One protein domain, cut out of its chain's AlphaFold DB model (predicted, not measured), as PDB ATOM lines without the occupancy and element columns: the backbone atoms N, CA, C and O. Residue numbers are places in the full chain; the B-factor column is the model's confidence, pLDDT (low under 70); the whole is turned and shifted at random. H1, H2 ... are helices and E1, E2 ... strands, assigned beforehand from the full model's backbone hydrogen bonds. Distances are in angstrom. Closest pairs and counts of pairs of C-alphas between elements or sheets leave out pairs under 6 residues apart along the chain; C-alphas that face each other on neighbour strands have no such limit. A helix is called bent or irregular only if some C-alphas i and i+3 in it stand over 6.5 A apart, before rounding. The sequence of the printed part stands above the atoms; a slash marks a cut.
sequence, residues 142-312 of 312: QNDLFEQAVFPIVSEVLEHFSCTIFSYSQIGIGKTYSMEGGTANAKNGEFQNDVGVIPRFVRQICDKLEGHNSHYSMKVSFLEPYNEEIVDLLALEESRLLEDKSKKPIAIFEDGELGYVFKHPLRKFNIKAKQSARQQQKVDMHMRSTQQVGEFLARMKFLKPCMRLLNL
ATOM      1  N   GLN A 142      44.451 120.367  16.399       83.56
ATOM      2  CA  GLN A 142      43.002 120.463  16.647       83.56
ATOM      3  C   GLN A 142      42.230 120.887  15.398       83.56
ATOM      4  O   GLN A 142      41.116 120.428  15.159       83.56
ATOM      5  N   ASN A 143      42.830 121.768  14.596       85.56
ATOM      6  CA  ASN A 143      42.228 122.193  13.343       85.56
ATOM      7  C   ASN A 143      42.111 121.025  12.359       85.56
ATOM      8  O   ASN A 143      41.037 120.812  11.803       85.56
ATOM      9  N   ASP A 144      43.171 120.219  12.227       84.94
ATOM     10  CA  ASP A 144      43.166 119.042  11.358       84.94
ATOM     11  C   ASP A 144      42.068 118.070  11.778       84.94
ATOM     12  O   ASP A 144      41.315 117.611  10.929       84.94
ATOM     13  N   LEU A 145      41.956 117.780  13.081       85.56
ATOM     14  CA  LEU A 145      40.896 116.943  13.646       85.56
ATOM     15  C   LEU A 145      39.512 117.476  13.255       85.56
ATOM     16  O   LEU A 145      38.665 116.731  12.755       85.56
ATOM     17  N   PHE A 146      39.289 118.771  13.474       86.12
ATOM     18  CA  PHE A 146      38.005 119.411  13.246       86.12
ATOM     19  C   PHE A 146      37.610 119.411  11.765       86.12
ATOM     20  O   PHE A 146      36.543 118.902  11.425       86.12
ATOM     21  N   GLU A 147      38.467 119.918  10.879       88.06
ATOM     22  CA  GLU A 147      38.201 120.004   9.435       88.06
ATOM     23  C   GLU A 147      37.919 118.637   8.817       88.06
ATOM     24  O   GLU A 147      37.070 118.476   7.942       88.06
ATOM     25  N   GLN A 148      38.629 117.625   9.290       84.00
ATOM     26  CA  GLN A 148      38.603 116.312   8.685       84.00
ATOM     27  C   GLN A 148      37.518 115.381   9.226       84.00
ATOM     28  O   GLN A 148      37.196 114.408   8.536       84.00
ATOM     29  N   ALA A 149      37.027 115.608  10.445       83.62
ATOM     30  CA  ALA A 149      36.071 114.719  11.106       83.62
ATOM     31  C   ALA A 149      34.748 115.409  11.456       83.62
ATOM     32  O   ALA A 149      33.688 114.809  11.313       83.62
ATOM     33  N   VAL A 150      34.799 116.662  11.904       85.94
ATOM     34  CA  VAL A 150      33.652 117.366  12.497       85.94
ATOM     35  C   VAL A 150      33.001 118.326  11.504       85.94
ATOM     36  O   VAL A 150      31.777 118.425  11.449       85.94
ATOM     37  N   PHE A 151      33.797 119.006  10.682       87.81
ATOM     38  CA  PHE A 151      33.322 119.951   9.675       87.81
ATOM     39  C   PHE A 151      32.208 119.402   8.762       87.81
ATOM     40  O   PHE A 151      31.215 120.116   8.582       87.81
ATOM     41  N   PRO A 152      32.289 118.170   8.202       86.62
ATOM     42  CA  PRO A 152      31.195 117.629   7.391       86.62
ATOM     43  C   PRO A 152      29.913 117.400   8.206       86.62
ATOM     44  O   PRO A 152      28.818 117.625   7.696       86.62
ATOM     45  N   ILE A 153      30.037 117.050   9.490       85.44
ATOM     46  CA  ILE A 153      28.900 116.799  10.390       85.44
ATOM     47  C   ILE A 153      28.095 118.082  10.620       85.44
ATOM     48  O   ILE A 153      26.874 118.030  10.728       85.44
ATOM     49  N   VAL A 154      28.738 119.254  10.634       85.75
ATOM     50  CA  VAL A 154      28.012 120.531  10.745       85.75
ATOM     51  C   VAL A 154      27.054 120.734   9.573       85.75
ATOM     52  O   VAL A 154      25.952 121.237   9.772       85.75
ATOM     53  N   SER A 155      27.452 120.362   8.350       85.31
ATOM     54  CA  SER A 155      26.538 120.406   7.200       85.31
ATOM     55  C   SER A 155      25.360 119.451   7.398       85.31
ATOM     56  O   SER A 155      24.223 119.882   7.251       85.31
ATOM     57  N   GLU A 156      25.614 118.212   7.834       85.00
ATOM     58  CA  GLU A 156      24.549 117.229   8.096       85.00
ATOM     59  C   GLU A 156      23.544 117.735   9.152       85.00
ATOM     60  O   GLU A 156      22.330 117.632   8.974       85.00
ATOM     61  N   VAL A 157      24.022 118.356  10.233       83.12
ATOM     62  CA  VAL A 157      23.153 118.918  11.281       83.12
ATOM     63  C   VAL A 157      22.273 120.055  10.749       83.12
ATOM     64  O   VAL A 157      21.111 120.167  11.135       83.12
ATOM     65  N   LEU A 158      22.788 120.893   9.849       81.31
ATOM     66  CA  LEU A 158      21.995 121.956   9.217       81.31
ATOM     67  C   LEU A 158      21.008 121.414   8.173       81.31
ATOM     68  O   LEU A 158      19.952 122.005   7.962       81.31
ATOM     69  N   GLU A 159      21.307 120.259   7.583       81.94
ATOM     70  CA  GLU A 159      20.417 119.498   6.699       81.94
ATOM     71  C   GLU A 159      19.376 118.652   7.458       81.94
ATOM     72  O   GLU A 159      18.674 117.840   6.865       81.94
ATOM     73  N   HIS A 160      19.199 118.900   8.758       79.75
ATOM     74  CA  HIS A 160      18.209 118.251   9.619       79.75
ATOM     75  C   HIS A 160      18.529 116.806  10.039       79.75
ATOM     76  O   HIS A 160      17.638 116.091  10.502       79.75
ATOM     77  N   PHE A 161      19.799 116.391   9.991       81.75
ATOM     78  CA  PHE A 161      20.240 115.105  10.540       81.75
ATOM     79  C   PHE A 161      20.636 115.194  12.025       81.75
ATOM     80  O   PHE A 161      21.159 116.200  12.504       81.75
ATOM     81  N   SER A 162      20.370 114.122  12.783       79.62
ATOM     82  CA  SER A 162      20.697 114.043  14.214       79.62
ATOM     83  C   SER A 162      22.043 113.358  14.435       79.62
ATOM     84  O   SER A 162      22.147 112.135  14.445       79.62
ATOM     85  N   CYS A 163      23.086 114.141  14.673       83.38
ATOM     86  CA  CYS A 163      24.440 113.612  14.797       83.38
ATOM     87  C   CYS A 163      24.866 113.471  16.270       83.38
ATOM     88  O   CYS A 163      24.448 114.241  17.141       83.38
ATOM     89  N   THR A 164      25.690 112.462  16.568       82.75
ATOM     90  CA  THR A 164      26.283 112.261  17.896       82.75
ATOM     91  C   THR A 164      27.789 112.027  17.774       82.75
ATOM     92  O   THR A 164      28.250 111.121  17.085       82.75
ATOM     93  N   ILE A 165      28.582 112.845  18.453       85.12
ATOM     94  CA  ILE A 165      30.031 112.656  18.554       85.12
ATOM     95  C   ILE A 165      30.323 112.276  19.989       85.12
ATOM     96  O   ILE A 165      29.828 112.937  20.902       85.12
ATOM     97  N   PHE A 166      31.129 111.242  20.186       83.56
ATOM     98  CA  PHE A 166      31.623 110.904  21.505       83.56
ATOM     99  C   PHE A 166      33.122 110.627  21.467       83.56
ATOM    100  O   PHE A 166      33.645 109.981  20.558       83.56
ATOM    101  N   SER A 167      33.838 111.151  22.450       80.19
ATOM    102  CA  SER A 167      35.226 110.777  22.698       80.19
ATOM    103  C   SER A 167      35.261 109.710  23.776       80.19
ATOM    104  O   SER A 167      34.577 109.868  24.780       80.19
ATOM    105  N   TYR A 168      36.048 108.652  23.568       79.94
ATOM    106  CA  TYR A 168      36.272 107.600  24.554       79.94
ATOM    107  C   TYR A 168      37.768 107.322  24.705       79.94
ATOM    108  O   TYR A 168      38.490 107.109  23.728       79.94
ATOM    109  N   SER A 169      38.297 107.365  25.922       74.38
ATOM    110  CA  SER A 169      39.717 107.060  26.197       74.38
ATOM    111  C   SER A 169      39.910 106.682  27.668       74.38
ATOM    112  O   SER A 169      38.952 106.617  28.426       74.38
ATOM    113  N   GLN A 170      41.136 106.487  28.129       73.12
ATOM    114  CA  GLN A 170      41.443 106.501  29.562       73.12
ATOM    115  C   GLN A 170      41.738 107.940  30.053       73.12
ATOM    116  O   GLN A 170      41.958 108.864  29.260       73.12
ATOM    117  N   ILE A 171      41.665 108.157  31.370       74.44
ATOM    118  CA  ILE A 171      41.922 109.450  32.027       74.44
ATOM    119  C   ILE A 171      43.349 109.934  31.716       74.44
ATOM    120  O   ILE A 171      44.296 109.152  31.739       74.44
ATOM    121  N   GLY A 172      43.506 111.232  31.438       69.44
ATOM    122  CA  GLY A 172      44.815 111.854  31.183       69.44
ATOM    123  C   GLY A 172      45.335 111.731  29.745       69.44
ATOM    124  O   GLY A 172      46.428 112.204  29.455       69.44
ATOM    125  N   ILE A 173      44.554 111.152  28.824       74.81
ATOM    126  CA  ILE A 173      44.964 110.932  27.418       74.81
ATOM    127  C   ILE A 173      44.571 112.107  26.496       74.81
ATOM    128  O   ILE A 173      44.967 112.167  25.337       74.81
ATOM    129  N   GLY A 174      43.868 113.112  27.026       73.75
ATOM    130  CA  GLY A 174      43.577 114.355  26.302       73.75
ATOM    131  C   GLY A 174      42.182 114.434  25.679       73.75
ATOM    132  O   GLY A 174      41.984 115.223  24.764       73.75
ATOM    133  N   LYS A 175      41.195 113.681  26.185       78.19
ATOM    134  CA  LYS A 175      39.789 113.799  25.745       78.19
ATOM    135  C   LYS A 175      39.246 115.215  25.923       78.19
ATOM    136  O   LYS A 175      38.759 115.816  24.971       78.19
ATOM    137  N   THR A 176      39.434 115.771  27.121       78.00
ATOM    138  CA  THR A 176      39.075 117.152  27.469       78.00
ATOM    139  C   THR A 176      39.802 118.148  26.575       78.00
ATOM    140  O   THR A 176      39.189 119.079  26.065       78.00
ATOM    141  N   TYR A 177      41.089 117.906  26.296       79.00
ATOM    142  CA  TYR A 177      41.848 118.731  25.361       79.00
ATOM    143  C   TYR A 177      41.220 118.694  23.964       79.00
ATOM    144  O   TYR A 177      40.952 119.747  23.405       79.00
ATOM    145  N   SER A 178      40.900 117.528  23.402       82.12
ATOM    146  CA  SER A 178      40.247 117.438  22.087       82.12
ATOM    147  C   SER A 178      38.856 118.085  22.061       82.12
ATOM    148  O   SER A 178      38.536 118.815  21.126       82.12
ATOM    149  N   MET A 179      38.018 117.850  23.075       82.62
ATOM    150  CA  MET A 179      36.629 118.324  23.086       82.62
ATOM    151  C   MET A 179      36.507 119.816  23.424       82.62
ATOM    152  O   MET A 179      35.777 120.537  22.744       82.62
ATOM    153  N   GLU A 180      37.230 120.298  24.432       79.25
ATOM    154  CA  GLU A 180      37.125 121.672  24.943       79.25
ATOM    155  C   GLU A 180      38.293 122.558  24.486       79.25
ATOM    156  O   GLU A 180      38.096 123.732  24.166       79.25
ATOM    157  N   GLY A 181      39.494 121.993  24.365       79.00
ATOM    158  CA  GLY A 181      40.718 122.707  23.999       79.00
ATOM    159  C   GLY A 181      41.648 122.981  25.179       79.00
ATOM    160  O   GLY A 181      41.396 122.580  26.316       79.00
ATOM    161  N   GLY A 182      42.746 123.683  24.905       71.50
ATOM    162  CA  GLY A 182      43.662 124.176  25.935       71.50
ATOM    163  C   GLY A 182      43.070 125.320  26.771       71.50
ATOM    164  O   GLY A 182      42.239 126.098  26.297       71.50
ATOM    165  N   THR A 183      43.549 125.481  28.012       56.97
ATOM    166  CA  THR A 183      43.277 126.618  28.922       56.97
ATOM    167  C   THR A 183      43.963 127.904  28.460       56.97
ATOM    168  O   THR A 183      44.595 128.625  29.230       56.97
ATOM    169  N   ALA A 184      43.878 128.225  27.178       48.09
ATOM    170  CA  ALA A 184      44.546 129.390  26.656       48.09
ATOM    171  C   ALA A 184      43.581 130.582  26.659       48.09
ATOM    172  O   ALA A 184      42.441 130.552  26.185       48.09
ATOM    173  N   ASN A 185      44.013 131.644  27.331       45.09
ATOM    174  CA  ASN A 185      43.304 132.907  27.390       45.09
ATOM    175  C   ASN A 185      43.092 133.406  25.961       45.09
ATOM    176  O   ASN A 185      44.071 133.732  25.289       45.09
ATOM    177  N   ALA A 186      41.833 133.502  25.523       45.88
ATOM    178  CA  ALA A 186      41.449 134.225  24.318       45.88
ATOM    179  C   ALA A 186      41.678 135.726  24.555       45.88
ATOM    180  O   ALA A 186      40.751 136.526  24.657       45.88
ATOM    181  N   LYS A 187      42.943 136.115  24.720       42.44
ATOM    182  CA  LYS A 187      43.372 137.494  24.593       42.44
ATOM    183  C   LYS A 187      43.271 137.768  23.096       42.44
ATOM    184  O   LYS A 187      44.078 137.253  22.333       42.44
ATOM    185  N   ASN A 188      42.252 138.532  22.702       43.47
ATOM    186  CA  ASN A 188      42.132 139.212  21.403       43.47
ATOM    187  C   ASN A 188      41.273 138.545  20.309       43.47
ATOM    188  O   ASN A 188      41.295 139.004  19.175       43.47
ATOM    189  N   GLY A 189      40.451 137.535  20.619       48.34
ATOM    190  CA  GLY A 189      39.427 137.047  19.675       48.34
ATOM    191  C   GLY A 189      39.942 136.228  18.481       48.34
ATOM    192  O   GLY A 189      39.137 135.783  17.665       48.34
ATOM    193  N   GLU A 190      41.247 135.967  18.395       50.19
ATOM    194  CA  GLU A 190      41.803 134.988  17.460       50.19
ATOM    195  C   GLU A 190      41.620 133.564  17.998       50.19
ATOM    196  O   GLU A 190      41.895 133.272  19.166       50.19
ATOM    197  N   PHE A 191      41.145 132.663  17.133       57.03
ATOM    198  CA  PHE A 191      41.069 131.241  17.450       57.03
ATOM    199  C   PHE A 191      42.480 130.681  17.473       57.03
ATOM    200  O   PHE A 191      43.105 130.486  16.435       57.03
ATOM    201  N   GLN A 192      42.970 130.421  18.676       63.72
ATOM    202  CA  GLN A 192      44.252 129.768  18.848       63.72
ATOM    203  C   GLN A 192      44.196 128.340  18.290       63.72
ATOM    204  O   GLN A 192      43.134 127.706  18.207       63.72
ATOM    205  N   ASN A 193      45.359 127.813  17.918       68.25
ATOM    206  CA  ASN A 193      45.489 126.449  17.403       68.25
ATOM    207  C   ASN A 193      44.999 125.385  18.403       68.25
ATOM    208  O   ASN A 193      44.674 124.277  17.989       68.25
ATOM    209  N   ASP A 194      44.849 125.745  19.679       73.38
ATOM    210  CA  ASP A 194      44.516 124.827  20.771       73.38
ATOM    211  C   ASP A 194      43.019 124.778  21.110       73.38
ATOM    212  O   ASP A 194      42.618 124.055  22.018       73.38
ATOM    213  N   VAL A 195      42.176 125.537  20.401       81.44
ATOM    214  CA  VAL A 195      40.719 125.508  20.610       81.44
ATOM    215  C   VAL A 195      40.167 124.131  20.212       81.44
ATOM    216  O   VAL A 195      40.502 123.637  19.134       81.44
ATOM    217  N   GLY A 196      39.334 123.523  21.063       82.19
ATOM    218  CA  GLY A 196      38.801 122.171  20.864       82.19
ATOM    219  C   GLY A 196      37.609 122.083  19.907       82.19
ATOM    220  O   GLY A 196      37.190 123.062  19.285       82.19
ATOM    221  N   VAL A 197      37.039 120.881  19.801       85.19
ATOM    222  CA  VAL A 197      35.934 120.552  18.887       85.19
ATOM    223  C   VAL A 197      34.674 121.364  19.170       85.19
ATOM    224  O   VAL A 197      34.084 121.910  18.241       85.19
ATOM    225  N   ILE A 198      34.246 121.458  20.429       84.19
ATOM    226  CA  ILE A 198      32.960 122.065  20.793       84.19
ATOM    227  C   ILE A 198      32.918 123.570  20.466       84.19
ATOM    228  O   ILE A 198      32.007 123.980  19.744       84.19
ATOM    229  N   PRO A 199      33.880 124.409  20.902       82.12
ATOM    230  CA  PRO A 199      33.885 125.828  20.539       82.12
ATOM    231  C   PRO A 199      34.010 126.067  19.024       82.12
ATOM    232  O   PRO A 199      33.329 126.946  18.491       82.12
ATOM    233  N   ARG A 200      34.801 125.258  18.296       85.38
ATOM    234  CA  ARG A 200      34.867 125.324  16.819       85.38
ATOM    235  C   ARG A 200      33.533 124.969  16.164       85.38
ATOM    236  O   ARG A 200      33.123 125.634  15.217       85.38
ATOM    237  N   PHE A 201      32.843 123.960  16.691       86.56
ATOM    238  CA  PHE A 201      31.548 123.509  16.191       86.56
ATOM    239  C   PHE A 201      30.481 124.600  16.337       86.56
ATOM    240  O   PHE A 201      29.801 124.932  15.365       86.56
ATOM    241  N   VAL A 202      30.378 125.213  17.524       82.94
ATOM    242  CA  VAL A 202      29.440 126.324  17.777       82.94
ATOM    243  C   VAL A 202      29.726 127.501  16.849       82.94
ATOM    244  O   VAL A 202      28.789 128.029  16.246       82.94
ATOM    245  N   ARG A 203      31.002 127.873  16.680       83.06
ATOM    246  CA  ARG A 203      31.392 128.941  15.757       83.06
ATOM    247  C   ARG A 203      30.980 128.629  14.324       83.06
ATOM    248  O   ARG A 203      30.307 129.447  13.710       83.06
ATOM    249  N   GLN A 204      31.321 127.449  13.811       85.62
ATOM    250  CA  GLN A 204      31.009 127.085  12.429       85.62
ATOM    251  C   GLN A 204      29.498 127.098  12.158       85.62
ATOM    252  O   GLN A 204      29.063 127.512  11.083       85.62
ATOM    253  N   ILE A 205      28.689 126.660  13.127       84.31
ATOM    254  CA  ILE A 205      27.233 126.796  13.043       84.31
ATOM    255  C   ILE A 205      26.851 128.267  12.952       84.31
ATOM    256  O   ILE A 205      26.125 128.629  12.034       84.31
ATOM    257  N   CYS A 206      27.328 129.112  13.868       80.44
ATOM    258  CA  CYS A 206      26.998 130.538  13.858       80.44
ATOM    259  C   CYS A 206      27.367 131.191  12.521       80.44
ATOM    260  O   CYS A 206      26.513 131.839  11.924       80.44
ATOM    261  N   ASP A 207      28.570 130.924  12.011       83.19
ATOM    262  CA  ASP A 207      29.062 131.447  10.734       83.19
ATOM    263  C   ASP A 207      28.140 131.034   9.567       83.19
ATOM    264  O   ASP A 207      27.755 131.861   8.735       83.19
ATOM    265  N   LYS A 208      27.703 129.767   9.520       82.62
ATOM    266  CA  LYS A 208      26.748 129.296   8.501       82.62
ATOM    267  C   LYS A 208      25.360 129.924   8.663       82.62
ATOM    268  O   LYS A 208      24.732 130.285   7.671       82.62
ATOM    269  N   LEU A 209      24.873 130.071   9.894       78.81
ATOM    270  CA  LEU A 209      23.564 130.672  10.169       78.81
ATOM    271  C   LEU A 209      23.518 132.159   9.791       78.81
ATOM    272  O   LEU A 209      22.511 132.626   9.256       78.81
ATOM    273  N   GLU A 210      24.606 132.891  10.036       78.19
ATOM    274  CA  GLU A 210      24.764 134.284   9.616       78.19
ATOM    275  C   GLU A 210      24.745 134.406   8.085       78.19
ATOM    276  O   GLU A 210      24.019 135.246   7.548       78.19
ATOM    277  N   GLY A 211      25.449 133.515   7.376       74.81
ATOM    278  CA  GLY A 211      25.484 133.495   5.910       74.81
ATOM    279  C   GLY A 211      24.133 133.205   5.244       74.81
ATOM    280  O   GLY A 211      23.828 133.768   4.195       74.81
ATOM    281  N   HIS A 212      23.287 132.376   5.862       70.31
ATOM    282  CA  HIS A 212      21.961 132.026   5.333       70.31
ATOM    283  C   HIS A 212      20.844 133.020   5.712       70.31
ATOM    284  O   HIS A 212      19.685 132.772   5.382       70.31
ATOM    285  N   ASN A 213      21.162 134.121   6.410       61.88
ATOM    286  CA  ASN A 213      20.237 135.199   6.801       61.88
ATOM    287  C   ASN A 213      18.922 134.705   7.436       61.88
ATOM    288  O   ASN A 213      17.836 135.251   7.232       61.88
ATOM    289  N   SER A 214      19.024 133.613   8.183       63.69
ATOM    290  CA  SER A 214      17.894 132.809   8.618       63.69
ATOM    291  C   SER A 214      17.709 132.925  10.127       63.69
ATOM    292  O   SER A 214      18.665 133.002  10.903       63.69
ATOM    293  N   HIS A 215      16.453 132.975  10.569       64.62
ATOM    294  CA  HIS A 215      16.094 133.137  11.978       64.62
ATOM    295  C   HIS A 215      16.228 131.815  12.748       64.62
ATOM    296  O   HIS A 215      15.250 131.273  13.259       64.62
ATOM    297  N   TYR A 216      17.447 131.288  12.847       66.75
ATOM    298  CA  TYR A 216      17.730 130.119  13.671       66.75
ATOM    299  C   TYR A 216      18.060 130.521  15.113       66.75
ATOM    300  O   TYR A 216      18.715 131.530  15.385       66.75
ATOM    301  N   SER A 217      17.589 129.698  16.049       72.31
ATOM    302  CA  SER A 217      17.932 129.765  17.468       72.31
ATOM    303  C   SER A 217      18.449 128.399  17.892       72.31
ATOM    304  O   SER A 217      17.754 127.393  17.723       72.31
ATOM    305  N   MET A 218      19.664 128.364  18.428       77.25
ATOM    306  CA  MET A 218      20.264 127.149  18.972       77.25
ATOM    307  C   MET A 218      20.159 127.167  20.492       77.25
ATOM    308  O   MET A 218      20.473 128.173  21.127       77.25
ATOM    309  N   LYS A 219      19.738 126.045  21.082       80.56
ATOM    310  CA  LYS A 219      19.706 125.853  22.534       80.56
ATOM    311  C   LYS A 219      20.800 124.885  22.958       80.56
ATOM    312  O   LYS A 219      20.777 123.738  22.521       80.56
ATOM    313  N   VAL A 220      21.714 125.320  23.821       80.75
ATOM    314  CA  VAL A 220      22.806 124.481  24.345       80.75
ATOM    315  C   VAL A 220      22.565 124.169  25.820       80.75
ATOM    316  O   VAL A 220      22.295 125.085  26.593       80.75
ATOM    317  N   SER A 221      22.660 122.897  26.200       81.75
ATOM    318  CA  SER A 221      22.607 122.417  27.587       81.75
ATOM    319  C   SER A 221      23.813 121.525  27.880       81.75
ATOM    320  O   SER A 221      24.177 120.714  27.024       81.75
ATOM    321  N   PHE A 222      24.389 121.647  29.074       81.81
ATOM    322  CA  PHE A 222      25.541 120.866  29.529       81.81
ATOM    323  C   PHE A 222      25.123 119.973  30.691       81.81
ATOM    324  O   PHE A 222      24.537 120.451  31.659       81.81
ATOM    325  N   LEU A 223      25.398 118.682  30.567       81.06
ATOM    326  CA  LEU A 223      24.963 117.655  31.501       81.06
ATOM    327  C   LEU A 223      26.174 116.859  31.974       81.06
ATOM    328  O   LEU A 223      27.014 116.499  31.158       81.06
ATOM    329  N   GLU A 224      26.241 116.561  33.260       81.75
ATOM    330  CA  GLU A 224      27.247 115.680  33.850       81.75
ATOM    331  C   GLU A 224      26.558 114.395  34.312       81.75
ATOM    332  O   GLU A 224      25.612 114.473  35.101       81.75
ATOM    333  N   PRO A 225      26.987 113.218  33.836       77.69
ATOM    334  CA  PRO A 225      26.682 111.979  34.527       77.69
ATOM    335  C   PRO A 225      27.525 111.916  35.811       77.69
ATOM    336  O   PRO A 225      28.749 111.882  35.754       77.69
ATOM    337  N   TYR A 226      26.880 111.908  36.975       76.94
ATOM    338  CA  TYR A 226      27.535 111.768  38.273       76.94
ATOM    339  C   TYR A 226      26.782 110.738  39.114       76.94
ATOM    340  O   TYR A 226      25.621 110.948  39.451       76.94
ATOM    341  N   ASN A 227      27.452 109.643  39.487       76.00
ATOM    342  CA  ASN A 227      26.906 108.613  40.380       76.00
ATOM    343  C   ASN A 227      25.512 108.103  39.950       76.00
ATOM    344  O   ASN A 227      24.570 108.139  40.738       76.00
ATOM    345  N   GLU A 228      25.380 107.666  38.691       76.81
ATOM    346  CA  GLU A 228      24.117 107.199  38.076       76.81
ATOM    347  C   GLU A 228      23.008 108.267  37.953       76.81
ATOM    348  O   GLU A 228      21.896 107.977  37.510       76.81
ATOM    349  N   GLU A 229      23.298 109.523  38.291       77.06
ATOM    350  CA  GLU A 229      22.383 110.652  38.158       77.06
ATOM    351  C   GLU A 229      22.882 111.638  37.095       77.06
ATOM    352  O   GLU A 229      24.077 111.756  36.834       77.06
ATOM    353  N   ILE A 230      21.962 112.378  36.469       79.62
ATOM    354  CA  ILE A 230      22.321 113.465  35.551       79.62
ATOM    355  C   ILE A 230      22.199 114.805  36.272       79.62
ATOM    356  O   ILE A 230      21.128 115.171  36.763       79.62
ATOM    357  N   VAL A 231      23.291 115.564  36.273       78.75
ATOM    358  CA  VAL A 231      23.400 116.900  36.859       78.75
ATOM    359  C   VAL A 231      23.418 117.953  35.750       78.75
ATOM    360  O   VAL A 231      24.146 117.830  34.767       78.75
ATOM    361  N   ASP A 232      22.609 119.008  35.889       80.19
ATOM    362  CA  ASP A 232      22.629 120.156  34.972       80.19
ATOM    363  C   ASP A 232      23.774 121.097  35.356       80.19
ATOM    364  O   ASP A 232      23.705 121.813  36.363       80.19
ATOM    365  N   LEU A 233      24.818 121.130  34.532       76.25
ATOM    366  CA  LEU A 233      26.000 121.956  34.769       76.25
ATOM    367  C   LEU A 233      25.688 123.458  34.662       76.25
ATOM    368  O   LEU A 233      26.410 124.280  35.224       76.25
ATOM    369  N   LEU A 234      24.583 123.833  34.005       73.75
ATOM    370  CA  LEU A 234      24.137 125.224  33.882       73.75
ATOM    371  C   LEU A 234      23.300 125.704  35.076       73.75
ATOM    372  O   LEU A 234      23.003 126.895  35.193       73.75
ATOM    373  N   ALA A 235      22.881 124.800  35.965       68.06
ATOM    374  CA  ALA A 235      22.153 125.151  37.187       68.06
ATOM    375  C   ALA A 235      23.083 125.516  38.354       68.06
ATOM    376  O   ALA A 235      22.673 126.220  39.282       68.06
ATOM    377  N   LEU A 236      24.338 125.062  38.297       58.41
ATOM    378  CA  LEU A 236      25.319 125.203  39.372       58.41
ATOM    379  C   LEU A 236      25.874 126.628  39.520       58.41
ATOM    380  O   LEU A 236      26.364 126.971  40.590       58.41
ATOM    381  N   GLU A 237      25.809 127.470  38.486       54.81
ATOM    382  CA  GLU A 237      26.419 128.807  38.537       54.81
ATOM    383  C   GLU A 237      25.552 129.835  39.291       54.81
ATOM    384  O   GLU A 237      26.080 130.643  40.050       54.81
ATOM    385  N   GLU A 238      24.221 129.760  39.181       51.19
ATOM    386  CA  GLU A 238      23.308 130.662  39.910       51.19
ATOM    387  C   GLU A 238      23.123 130.270  41.386       51.19
ATOM    388  O   GLU A 238      22.844 131.119  42.229       51.19
ATOM    389  N   SER A 239      23.308 128.990  41.716       48.22
ATOM    390  CA  SER A 239      23.123 128.453  43.071       48.22
ATOM    391  C   SER A 239      24.360 128.595  43.969       48.22
ATOM    392  O   SER A 239      24.260 128.403  45.174       48.22
ATOM    393  N   ARG A 240      25.517 129.031  43.447       48.91
ATOM    394  CA  ARG A 240      26.690 129.382  44.283       48.91
ATOM    395  C   ARG A 240      26.472 130.617  45.171       48.91
ATOM    396  O   ARG A 240      27.300 130.881  46.034       48.91
ATOM    397  N   LEU A 241      25.384 131.363  44.964       51.25
ATOM    398  CA  LEU A 241      25.009 132.531  45.770       51.25
ATOM    399  C   LEU A 241      23.923 132.240  46.817       51.25
ATOM    400  O   LEU A 241      23.633 133.106  47.636       51.25
ATOM    401  N   LEU A 242      23.332 131.043  46.811       48.03
ATOM    402  CA  LEU A 242      22.324 130.626  47.781       48.03
ATOM    403  C   LEU A 242      22.621 129.179  48.176       48.03
ATOM    404  O   LEU A 242      22.418 128.263  47.383       48.03
ATOM    405  N   GLU A 243      23.123 128.980  49.393       47.84
ATOM    406  CA  GLU A 243      23.255 127.662  50.015       47.84
ATOM    407  C   GLU A 243      21.871 127.004  50.134       47.84
ATOM    408  O   GLU A 243      21.227 127.087  51.174       47.84
ATOM    409  N   ASP A 244      21.368 126.370  49.072       43.88
ATOM    410  CA  ASP A 244      20.089 125.672  49.161       43.88
ATOM    411  C   ASP A 244      20.015 124.419  48.280       43.88
ATOM    412  O   ASP A 244      19.853 124.473  47.059       43.88
ATOM    413  N   LYS A 245      20.207 123.278  48.955       46.75
ATOM    414  CA  LYS A 245      19.521 121.964  48.907       46.75
ATOM    415  C   LYS A 245      18.731 121.500  47.663       46.75
ATOM    416  O   LYS A 245      17.937 120.570  47.776       46.75
ATOM    417  N   SER A 246      18.948 122.029  46.463       48.06
ATOM    418  CA  SER A 246      18.195 121.638  45.263       48.06
ATOM    419  C   SER A 246      19.081 121.229  44.086       48.06
ATOM    420  O   SER A 246      18.769 121.497  42.929       48.06
ATOM    421  N   LYS A 247      20.143 120.459  44.352       54.81
ATOM    422  CA  LYS A 247      20.665 119.521  43.344       54.81
ATOM    423  C   LYS A 247      19.620 118.418  43.147       54.81
ATOM    424  O   LYS A 247      19.765 117.325  43.676       54.81
ATOM    425  N   LYS A 248      18.498 118.730  42.493       58.53
ATOM    426  CA  LYS A 248      17.532 117.701  42.116       58.53
ATOM    427  C   LYS A 248      18.133 116.947  40.933       58.53
ATOM    428  O   LYS A 248      18.354 117.591  39.903       58.53
ATOM    429  N   PRO A 249      18.411 115.642  41.063       62.84
ATOM    430  CA  PRO A 249      18.884 114.858  39.937       62.84
ATOM    431  C   PRO A 249      17.863 114.937  38.806       62.84
ATOM    432  O   PRO A 249      16.646 114.900  39.029       62.84
ATOM    433  N   ILE A 250      18.351 115.104  37.579       74.31
ATOM    434  CA  ILE A 250      17.474 115.134  36.419       74.31
ATOM    435  C   ILE A 250      17.018 113.702  36.157       74.31
ATOM    436  O   ILE A 250      17.774 112.880  35.648       74.31
ATOM    437  N   ALA A 251      15.760 113.410  36.481       72.81
ATOM    438  CA  ALA A 251      15.162 112.127  36.150       72.81
ATOM    439  C   ALA A 251      14.971 111.994  34.631       72.81
ATOM    440  O   ALA A 251      14.496 112.922  33.965       72.81
ATOM    441  N   ILE A 252      15.309 110.823  34.103       78.12
ATOM    442  CA  ILE A 252      15.023 110.410  32.729       78.12
ATOM    443  C   ILE A 252      13.799 109.496  32.779       78.12
ATOM    444  O   ILE A 252      13.682 108.674  33.685       78.12
ATOM    445  N   PHE A 253      12.884 109.648  31.831       77.44
ATOM    446  CA  PHE A 253      11.760 108.740  31.648       77.44
ATOM    447  C   PHE A 253      11.740 108.219  30.217       77.44
ATOM    448  O   PHE A 253      12.160 108.911  29.289       77.44
ATOM    449  N   GLU A 254      11.277 106.988  30.054       76.56
ATOM    450  CA  GLU A 254      11.022 106.396  28.749       76.56
ATOM    451  C   GLU A 254       9.619 106.805  28.303       76.56
ATOM    452  O   GLU A 254       8.623 106.495  28.956       76.56
ATOM    453  N   ASP A 255       9.561 107.581  27.230       75.00
ATOM    454  CA  ASP A 255       8.345 107.928  26.519       75.00
ATOM    455  C   ASP A 255       8.156 106.933  25.369       75.00
ATOM    456  O   ASP A 255       9.079 106.705  24.583       75.00
ATOM    457  N   GLY A 256       6.971 106.329  25.268       63.34
ATOM    458  CA  GLY A 256       6.696 105.267  24.293       63.34
ATOM    459  C   GLY A 256       6.802 105.703  22.827       63.34
ATOM    460  O   GLY A 256       6.982 104.851  21.962       63.34
ATOM    461  N   GLU A 257       6.731 107.007  22.539       60.38
ATOM    462  CA  GLU A 257       6.842 107.555  21.181       60.38
ATOM    463  C   GLU A 257       8.139 108.348  20.966       60.38
ATOM    464  O   GLU A 257       8.695 108.369  19.866       60.38
ATOM    465  N   LEU A 258       8.642 109.012  22.010       55.78
ATOM    466  CA  LEU A 258       9.791 109.922  21.937       55.78
ATOM    467  C   LEU A 258      11.092 109.321  22.490       55.78
ATOM    468  O   LEU A 258      12.141 109.979  22.434       55.78
ATOM    469  N   GLY A 259      11.048 108.088  23.003       66.50
ATOM    470  CA  GLY A 259      12.169 107.418  23.654       66.50
ATOM    471  C   GLY A 259      12.536 108.084  24.983       66.50
ATOM    472  O   GLY A 259      11.680 108.565  25.715       66.50
ATOM    473  N   TYR A 260      13.821 108.148  25.325       66.44
ATOM    474  CA  TYR A 260      14.252 108.741  26.597       66.44
ATOM    475  C   TYR A 260      14.131 110.277  26.615       66.44
ATOM    476  O   TYR A 260      14.803 110.990  25.857       66.44
ATOM    477  N   VAL A 261      13.326 110.801  27.541       71.56
ATOM    478  CA  VAL A 261      13.068 112.233  27.738       71.56
ATOM    479  C   VAL A 261      13.423 112.649  29.171       71.56
ATOM    480  O   VAL A 261      13.340 111.877  30.120       71.56
ATOM    481  N   PHE A 262      13.862 113.896  29.346       75.56
ATOM    482  CA  PHE A 262      14.169 114.454  30.666       75.56
ATOM    483  C   PHE A 262      12.881 114.939  31.344       75.56
ATOM    484  O   PHE A 262      12.163 115.761  30.773       75.56
ATOM    485  N   LYS A 263      12.617 114.478  32.573       67.94
ATOM    486  CA  LYS A 263      11.431 114.823  33.385       67.94
ATOM    487  C   LYS A 263      11.356 116.306  33.730       67.94
ATOM    488  O   LYS A 263      10.271 116.862  33.883       67.94
ATOM    489  N   HIS A 264      12.513 116.947  33.861       70.38
ATOM    490  CA  HIS A 264      12.619 118.361  34.191       70.38
ATOM    491  C   HIS A 264      13.202 119.155  33.017       70.38
ATOM    492  O   HIS A 264      14.079 118.657  32.301       70.38
ATOM    493  N   PRO A 265      12.730 120.396  32.790       68.56
ATOM    494  CA  PRO A 265      13.271 121.242  31.740       68.56
ATOM    495  C   PRO A 265      14.739 121.565  32.031       68.56
ATOM    496  O   PRO A 265      15.058 122.220  33.018       68.56
ATOM    497  N   LEU A 266      15.622 121.132  31.130       73.31
ATOM    498  CA  LEU A 266      17.038 121.501  31.163       73.31
ATOM    499  C   LEU A 266      17.200 123.011  30.991       73.31
ATOM    500  O   LEU A 266      16.527 123.609  30.132       73.31
ATOM    501  N   ARG A 267      18.142 123.604  31.728       72.75
ATOM    502  CA  ARG A 267      18.591 124.968  31.458       72.75
ATOM    503  C   ARG A 267      19.304 125.007  30.114       72.75
ATOM    504  O   ARG A 267      19.953 124.052  29.686       72.75
ATOM    505  N   LYS A 268      19.092 126.099  29.383       76.62
ATOM    506  CA  LYS A 268      19.518 126.231  27.987       76.62
ATOM    507  C   LYS A 268      20.055 127.627  27.734       76.62
ATOM    508  O   LYS A 268      19.364 128.608  28.007       76.62
ATOM    509  N   PHE A 269      21.220 127.718  27.107       73.31
ATOM    510  CA  PHE A 269      21.660 128.957  26.476       73.31
ATOM    511  C   PHE A 269      21.048 129.082  25.094       73.31
ATOM    512  O   PHE A 269      21.190 128.175  24.281       73.31
ATOM    513  N   ASN A 270      20.380 130.206  24.829       73.06
ATOM    514  CA  ASN A 270      19.962 130.555  23.477       73.06
ATOM    515  C   ASN A 270      21.111 131.273  22.771       73.06
ATOM    516  O   ASN A 270      21.545 132.331  23.229       73.06
ATOM    517  N   ILE A 271      21.542 130.723  21.642       71.19
ATOM    518  CA  ILE A 271      22.498 131.350  20.738       71.19
ATOM    519  C   ILE A 271      21.728 131.860  19.521       71.19
ATOM    520  O   ILE A 271      21.025 131.098  18.851       71.19
ATOM    521  N   LYS A 272      21.816 133.170  19.282       70.12
ATOM    522  CA  LYS A 272      21.195 133.887  18.163       70.12
ATOM    523  C   LYS A 272      22.293 134.363  17.214       70.12
ATOM    524  O   LYS A 272      23.265 134.960  17.668       70.12
ATOM    525  N   ALA A 273      22.074 134.205  15.908       61.47
ATOM    526  CA  ALA A 273      23.045 134.559  14.867       61.47
ATOM    527  C   ALA A 273      23.617 135.988  15.011       61.47
ATOM    528  O   ALA A 273      24.820 136.179  14.987       61.47
ATOM    529  N   LYS A 274      22.788 137.005  15.292       55.53
ATOM    530  CA  LYS A 274      23.233 138.418  15.350       55.53
ATOM    531  C   LYS A 274      24.073 138.818  16.587       55.53
ATOM    532  O   LYS A 274      24.430 139.986  16.707       55.53
ATOM    533  N   GLN A 275      24.349 137.910  17.531       57.12
ATOM    534  CA  GLN A 275      25.152 138.173  18.747       57.12
ATOM    535  C   GLN A 275      26.138 137.029  19.071       57.12
ATOM    536  O   GLN A 275      26.547 136.861  20.227       57.12
ATOM    537  N   SER A 276      26.519 136.258  18.048       55.88
ATOM    538  CA  SER A 276      27.310 135.026  18.135       55.88
ATOM    539  C   SER A 276      28.595 135.175  18.958       55.88
ATOM    540  O   SER A 276      28.812 134.381  19.862       55.88
ATOM    541  N   ALA A 277      29.392 136.233  18.772       58.78
ATOM    542  CA  ALA A 277      30.685 136.391  19.460       58.78
ATOM    543  C   ALA A 277      30.594 136.506  21.000       58.78
ATOM    544  O   ALA A 277      31.365 135.875  21.724       58.78
ATOM    545  N   ARG A 278      29.635 137.281  21.535       60.09
ATOM    546  CA  ARG A 278      29.437 137.407  22.999       60.09
ATOM    547  C   ARG A 278      28.815 136.148  23.602       60.09
ATOM    548  O   ARG A 278      29.075 135.813  24.753       60.09
ATOM    549  N   GLN A 279      27.973 135.458  22.836       60.75
ATOM    550  CA  GLN A 279      27.314 134.230  23.280       60.75
ATOM    551  C   GLN A 279      28.257 133.022  23.196       60.75
ATOM    552  O   GLN A 279      28.220 132.175  24.083       60.75
ATOM    553  N   GLN A 280      29.173 133.010  22.224       63.28
ATOM    554  CA  GLN A 280      30.300 132.084  22.133       63.28
ATOM    555  C   GLN A 280      31.197 132.204  23.363       63.28
ATOM    556  O   GLN A 280      31.443 131.203  24.021       63.28
ATOM    557  N   GLN A 281      31.570 133.425  23.769       61.44
ATOM    558  CA  GLN A 281      32.320 133.635  25.015       61.44
ATOM    559  C   GLN A 281      31.600 133.074  26.246       61.44
ATOM    560  O   GLN A 281      32.252 132.607  27.175       61.44
ATOM    561  N   LYS A 282      30.261 133.103  26.270       64.19
ATOM    562  CA  LYS A 282      29.476 132.533  27.372       64.19
ATOM    563  C   LYS A 282      29.507 131.003  27.368       64.19
ATOM    564  O   LYS A 282      29.596 130.414  28.443       64.19
ATOM    565  N   VAL A 283      29.468 130.380  26.187       66.62
ATOM    566  CA  VAL A 283      29.700 128.936  26.033       66.62
ATOM    567  C   VAL A 283      31.111 128.600  26.492       66.62
ATOM    568  O   VAL A 283      31.258 127.787  27.393       66.62
ATOM    569  N   ASP A 284      32.126 129.286  25.973       65.19
ATOM    570  CA  ASP A 284      33.532 129.051  26.308       65.19
ATOM    571  C   ASP A 284      33.798 129.220  27.816       65.19
ATOM    572  O   ASP A 284      34.536 128.441  28.414       65.19
ATOM    573  N   MET A 285      33.166 130.213  28.453       61.03
ATOM    574  CA  MET A 285      33.216 130.418  29.905       61.03
ATOM    575  C   MET A 285      32.630 129.223  30.666       61.03
ATOM    576  O   MET A 285      33.238 128.765  31.629       61.03
ATOM    577  N   HIS A 286      31.496 128.684  30.215       66.56
ATOM    578  CA  HIS A 286      30.895 127.499  30.828       66.56
ATOM    579  C   HIS A 286      31.744 126.250  30.617       66.56
ATOM    580  O   HIS A 286      31.927 125.492  31.561       66.56
ATOM    581  N   MET A 287      32.329 126.079  29.430       63.56
ATOM    582  CA  MET A 287      33.219 124.951  29.148       63.56
ATOM    583  C   MET A 287      34.474 124.967  30.031       63.56
ATOM    584  O   MET A 287      34.944 123.930  30.480       63.56
ATOM    585  N   ARG A 288      35.004 126.148  30.372       61.62
ATOM    586  CA  ARG A 288      36.118 126.254  31.335       61.62
ATOM    587  C   ARG A 288      35.732 125.783  32.735       61.62
ATOM    588  O   ARG A 288      36.570 125.235  33.442       61.62
ATOM    589  N   SER A 289      34.478 125.978  33.137       55.00
ATOM    590  CA  SER A 289      33.971 125.484  34.420       55.00
ATOM    591  C   SER A 289      33.762 123.962  34.421       55.00
ATOM    592  O   SER A 289      33.823 123.359  35.490       55.00
ATOM    593  N   THR A 290      33.565 123.335  33.252       53.88
ATOM    594  CA  THR A 290      33.382 121.877  33.102       53.88
ATOM    595  C   THR A 290      34.688 121.091  32.979       53.88
ATOM    596  O   THR A 290      34.686 119.887  33.234       53.88
ATOM    597  N   GLN A 291      35.821 121.760  32.727       57.50
ATOM    598  CA  GLN A 291      37.163 121.149  32.677       57.50
ATOM    599  C   GLN A 291      37.532 120.320  33.918       57.50
ATOM    600  O   GLN A 291      38.402 119.454  33.839       57.50
ATOM    601  N   GLN A 292      36.892 120.568  35.066       51.47
ATOM    602  CA  GLN A 292      37.168 119.858  36.319       51.47
ATOM    603  C   GLN A 292      36.473 118.493  36.437       51.47
ATOM    604  O   GLN A 292      36.806 117.728  37.336       51.47
ATOM    605  N   VAL A 293      35.517 118.195  35.555       56.53
ATOM    606  CA  VAL A 293      34.562 117.093  35.737       56.53
ATOM    607  C   VAL A 293      34.959 115.824  34.970       56.53
ATOM    608  O   VAL A 293      34.613 114.716  35.360       56.53
ATOM    609  N   GLY A 294      35.750 115.956  33.901       60.69
ATOM    610  CA  GLY A 294      36.280 114.819  33.136       60.69
ATOM    611  C   GLY A 294      35.279 114.174  32.172       60.69
ATOM    612  O   GLY A 294      35.670 113.895  31.039       60.69
ATOM    613  N   GLU A 295      34.009 114.034  32.563       73.38
ATOM    614  CA  GLU A 295      32.924 113.461  31.755       73.38
ATOM    615  C   GLU A 295      31.732 114.420  31.650       73.38
ATOM    616  O   GLU A 295      31.258 114.965  32.643       73.38
ATOM    617  N   PHE A 296      31.232 114.655  30.437       77.50
ATOM    618  CA  PHE A 296      30.050 115.498  30.239       77.50
ATOM    619  C   PHE A 296      29.373 115.250  28.888       77.50
ATOM    620  O   PHE A 296      29.969 114.776  27.924       77.50
ATOM    621  N   LEU A 297      28.109 115.650  28.798       78.94
ATOM    622  CA  LEU A 297      27.297 115.693  27.593       78.94
ATOM    623  C   LEU A 297      26.926 117.148  27.283       78.94
ATOM    624  O   LEU A 297      26.136 117.780  27.984       78.94
ATOM    625  N   ALA A 298      27.440 117.665  26.173       78.19
ATOM    626  CA  ALA A 298      26.960 118.895  25.566       78.19
ATOM    627  C   ALA A 298      25.875 118.562  24.533       78.19
ATOM    628  O   ALA A 298      26.111 117.921  23.506       78.19
ATOM    629  N   ARG A 299      24.649 119.002  24.806       80.06
ATOM    630  CA  ARG A 299      23.496 118.815  23.921       80.06
ATOM    631  C   ARG A 299      23.136 120.136  23.260       80.06
ATOM    632  O   ARG A 299      22.799 121.104  23.937       80.06
ATOM    633  N   MET A 300      23.143 120.148  21.931       78.81
ATOM    634  CA  MET A 300      22.766 121.297  21.113       78.81
ATOM    635  C   MET A 300      21.490 120.969  20.346       78.81
ATOM    636  O   MET A 300      21.453 120.065  19.513       78.81
ATOM    637  N   LYS A 301      20.409 121.681  20.659       73.88
ATOM    638  CA  LYS A 301      19.097 121.478  20.049       73.88
ATOM    639  C   LYS A 301      18.763 122.645  19.126       73.88
ATOM    640  O   LYS A 301      18.636 123.783  19.586       73.88
ATOM    641  N   PHE A 302      18.569 122.330  17.851       69.38
ATOM    642  CA  PHE A 302      17.891 123.182  16.876       69.38
ATOM    643  C   PHE A 302      16.397 122.826  16.885       69.38
ATOM    644  O   PHE A 302      16.023 121.790  17.438       69.38
ATOM    645  N   LEU A 303      15.527 123.687  16.340       58.34
ATOM    646  CA  LEU A 303      14.065 123.480  16.356       58.34
ATOM    647  C   LEU A 303      13.683 122.030  15.973       58.34
ATOM    648  O   LEU A 303      12.921 121.408  16.711       58.34
ATOM    649  N   LYS A 304      14.334 121.478  14.942       59.66
ATOM    650  CA  LYS A 304      14.718 120.068  14.685       59.66
ATOM    651  C   LYS A 304      15.949 120.188  13.751       59.66
ATOM    652  O   LYS A 304      15.850 121.059  12.889       59.66
ATOM    653  N   PRO A 305      17.106 119.499  13.887       67.88
ATOM    654  CA  PRO A 305      17.479 118.272  14.612       67.88
ATOM    655  C   PRO A 305      18.280 118.510  15.917       67.88
ATOM    656  O   PRO A 305      18.476 119.646  16.357       67.88
ATOM    657  N   CYS A 306      18.739 117.430  16.568       72.56
ATOM    658  CA  CYS A 306      19.542 117.482  17.796       72.56
ATOM    659  C   CYS A 306      20.965 116.965  17.554       72.56
ATOM    660  O   CYS A 306      21.144 115.838  17.103       72.56
ATOM    661  N   MET A 307      21.959 117.756  17.952       83.94
ATOM    662  CA  MET A 307      23.360 117.357  18.022       83.94
ATOM    663  C   MET A 307      23.737 117.017  19.468       83.94
ATOM    664  O   MET A 307      23.330 117.712  20.407       83.94
ATOM    665  N   ARG A 308      24.517 115.951  19.658       84.75
ATOM    666  CA  ARG A 308      25.050 115.545  20.967       84.75
ATOM    667  C   ARG A 308      26.568 115.375  20.887       84.75
ATOM    668  O   ARG A 308      27.068 114.739  19.967       84.75
ATOM    669  N   LEU A 309      27.282 115.950  21.843       83.62
ATOM    670  CA  LEU A 309      28.736 115.897  21.980       83.62
ATOM    671  C   LEU A 309      29.017 115.308  23.368       83.62
ATOM    672  O   LEU A 309      28.718 115.957  24.367       83.62
ATOM    673  N   LEU A 310      29.504 114.072  23.438       82.75
ATOM    674  CA  LEU A 310      29.792 113.374  24.691       82.75
ATOM    675  C   LEU A 310      31.302 113.283  24.894       82.75
ATOM    676  O   LEU A 310      32.047 112.936  23.980       82.75
ATOM    677  N   ASN A 311      31.737 113.559  26.109       82.56
ATOM    678  CA  ASN A 311      33.077 113.280  26.576       82.56
ATOM    679  C   ASN A 311      32.975 112.179  27.638       82.56
ATOM    680  O   ASN A 311      32.436 112.447  28.710       82.56
ATOM    681  N   LEU A 312      33.415 110.964  27.288       75.81
ATOM    682  CA  LEU A 312      33.376 109.746  28.107       75.81
ATOM    683  C   LEU A 312      34.799 109.287  28.398       75.81
ATOM    684  O   LEU A 312      35.604 109.165  27.446       75.81
TER     685      LEU A 312
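Overview. This is residues 142 to 312 of the 312 residues of the protein "125 kDa kinesin-related protein" of Dendrobium catenatum (UniProt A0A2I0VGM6). One twisted sheet of six strands, E1, E2, E3, E6, E7 and E8, has four helices, H1 to H4, over one face and no named helix over the other. The small hairpin of E4 and E5 lies away from that sheet, and residues 240 to 245, in the long link before it, stick out. The printed part has 171 residues, with four named helices and eight named strands in the order H1 E1 H2 H3 E2 E3 E4 E5 E6 H4 E7 E8, of mixed class. The six-stranded sheet is branched and mixed, E1 and E8 parallel, its other neighbour pairs antiparallel. The whole is compact, with a radius of gyration of the C-alphas of 16.2 A and spans of 42 by 38 by 33 A.

Arrangement. Begin at H1, residues 142 to 158, which is over E1, residues 162 to 168, at a height over the sheet of 10.7 A. E1 is parallel to E8, residues 306 to 311; look for N 165 and O 308, 2.9 A apart. E8 and E7, residues 296 to 301, form a hairpin, with N 298 and O 309 at 2.8 A. On the other side of E7 is E2, residues 217 to 226, antiparallel, with N 221 and O 299 at 2.9 A. E2 has E6, residues 269 to 272, and E3, residues 229 to 232, on one side and E7 on the other; N 220 and O 269 are 2.9 A apart, as are N 224 and O 231. H2, residues 175 to 180, H3, residues 197 to 211, and H4, residues 273 to 290, are on the same face as H1. The hub H3 touches H1, closest at C-alphas 146 and 197, 6.1 A; H2, with residues 197 to 199 alone, closest at C-alphas 179 and 197, 4.8 A; and H4, closest at C-alphas 210 and 273, 5.5 A. H3 and H4 stand at a shallow tilt of 8 degrees, opposite ways. E4, residues 252 to 255, and E5, residues 259 to 262, form a hairpin, with N 253 and O 261 at 2.8 A; both are apart from E2. In H2 and H3 every O i to N i+4 pair is within hydrogen-bond range; in H1 9 of 13 are, in H4 12 of 14.

Along the chain. Find C-alpha 142 at (43.002, 120.463, 16.647), where H1 begins; it runs 22.3 A, irregular, but only just: C-alphas 149 and 152 are 6.8 A apart. H3 is 21.1 A long. E2 runs 29.1 A from C-alpha 217 at (17.932, 129.765, 17.468). H4 is 24.5 A long and irregular, C-alphas 274 and 277 being 8.7 A apart. E8 ends at C-alpha 311, (33.077, 113.280, 26.576).

Size, cuts and confidence. The two C-alphas farthest apart, of Asn 188 and Gly 256, are 49.2 A apart. The printed part has no cut; the links H2 to H3 and E3 to E4 are long. The mean pLDDT of the printed part is 71.5, and 64 residues are under 70, among them 183 to 193, 235 to 249 and 273 to 294.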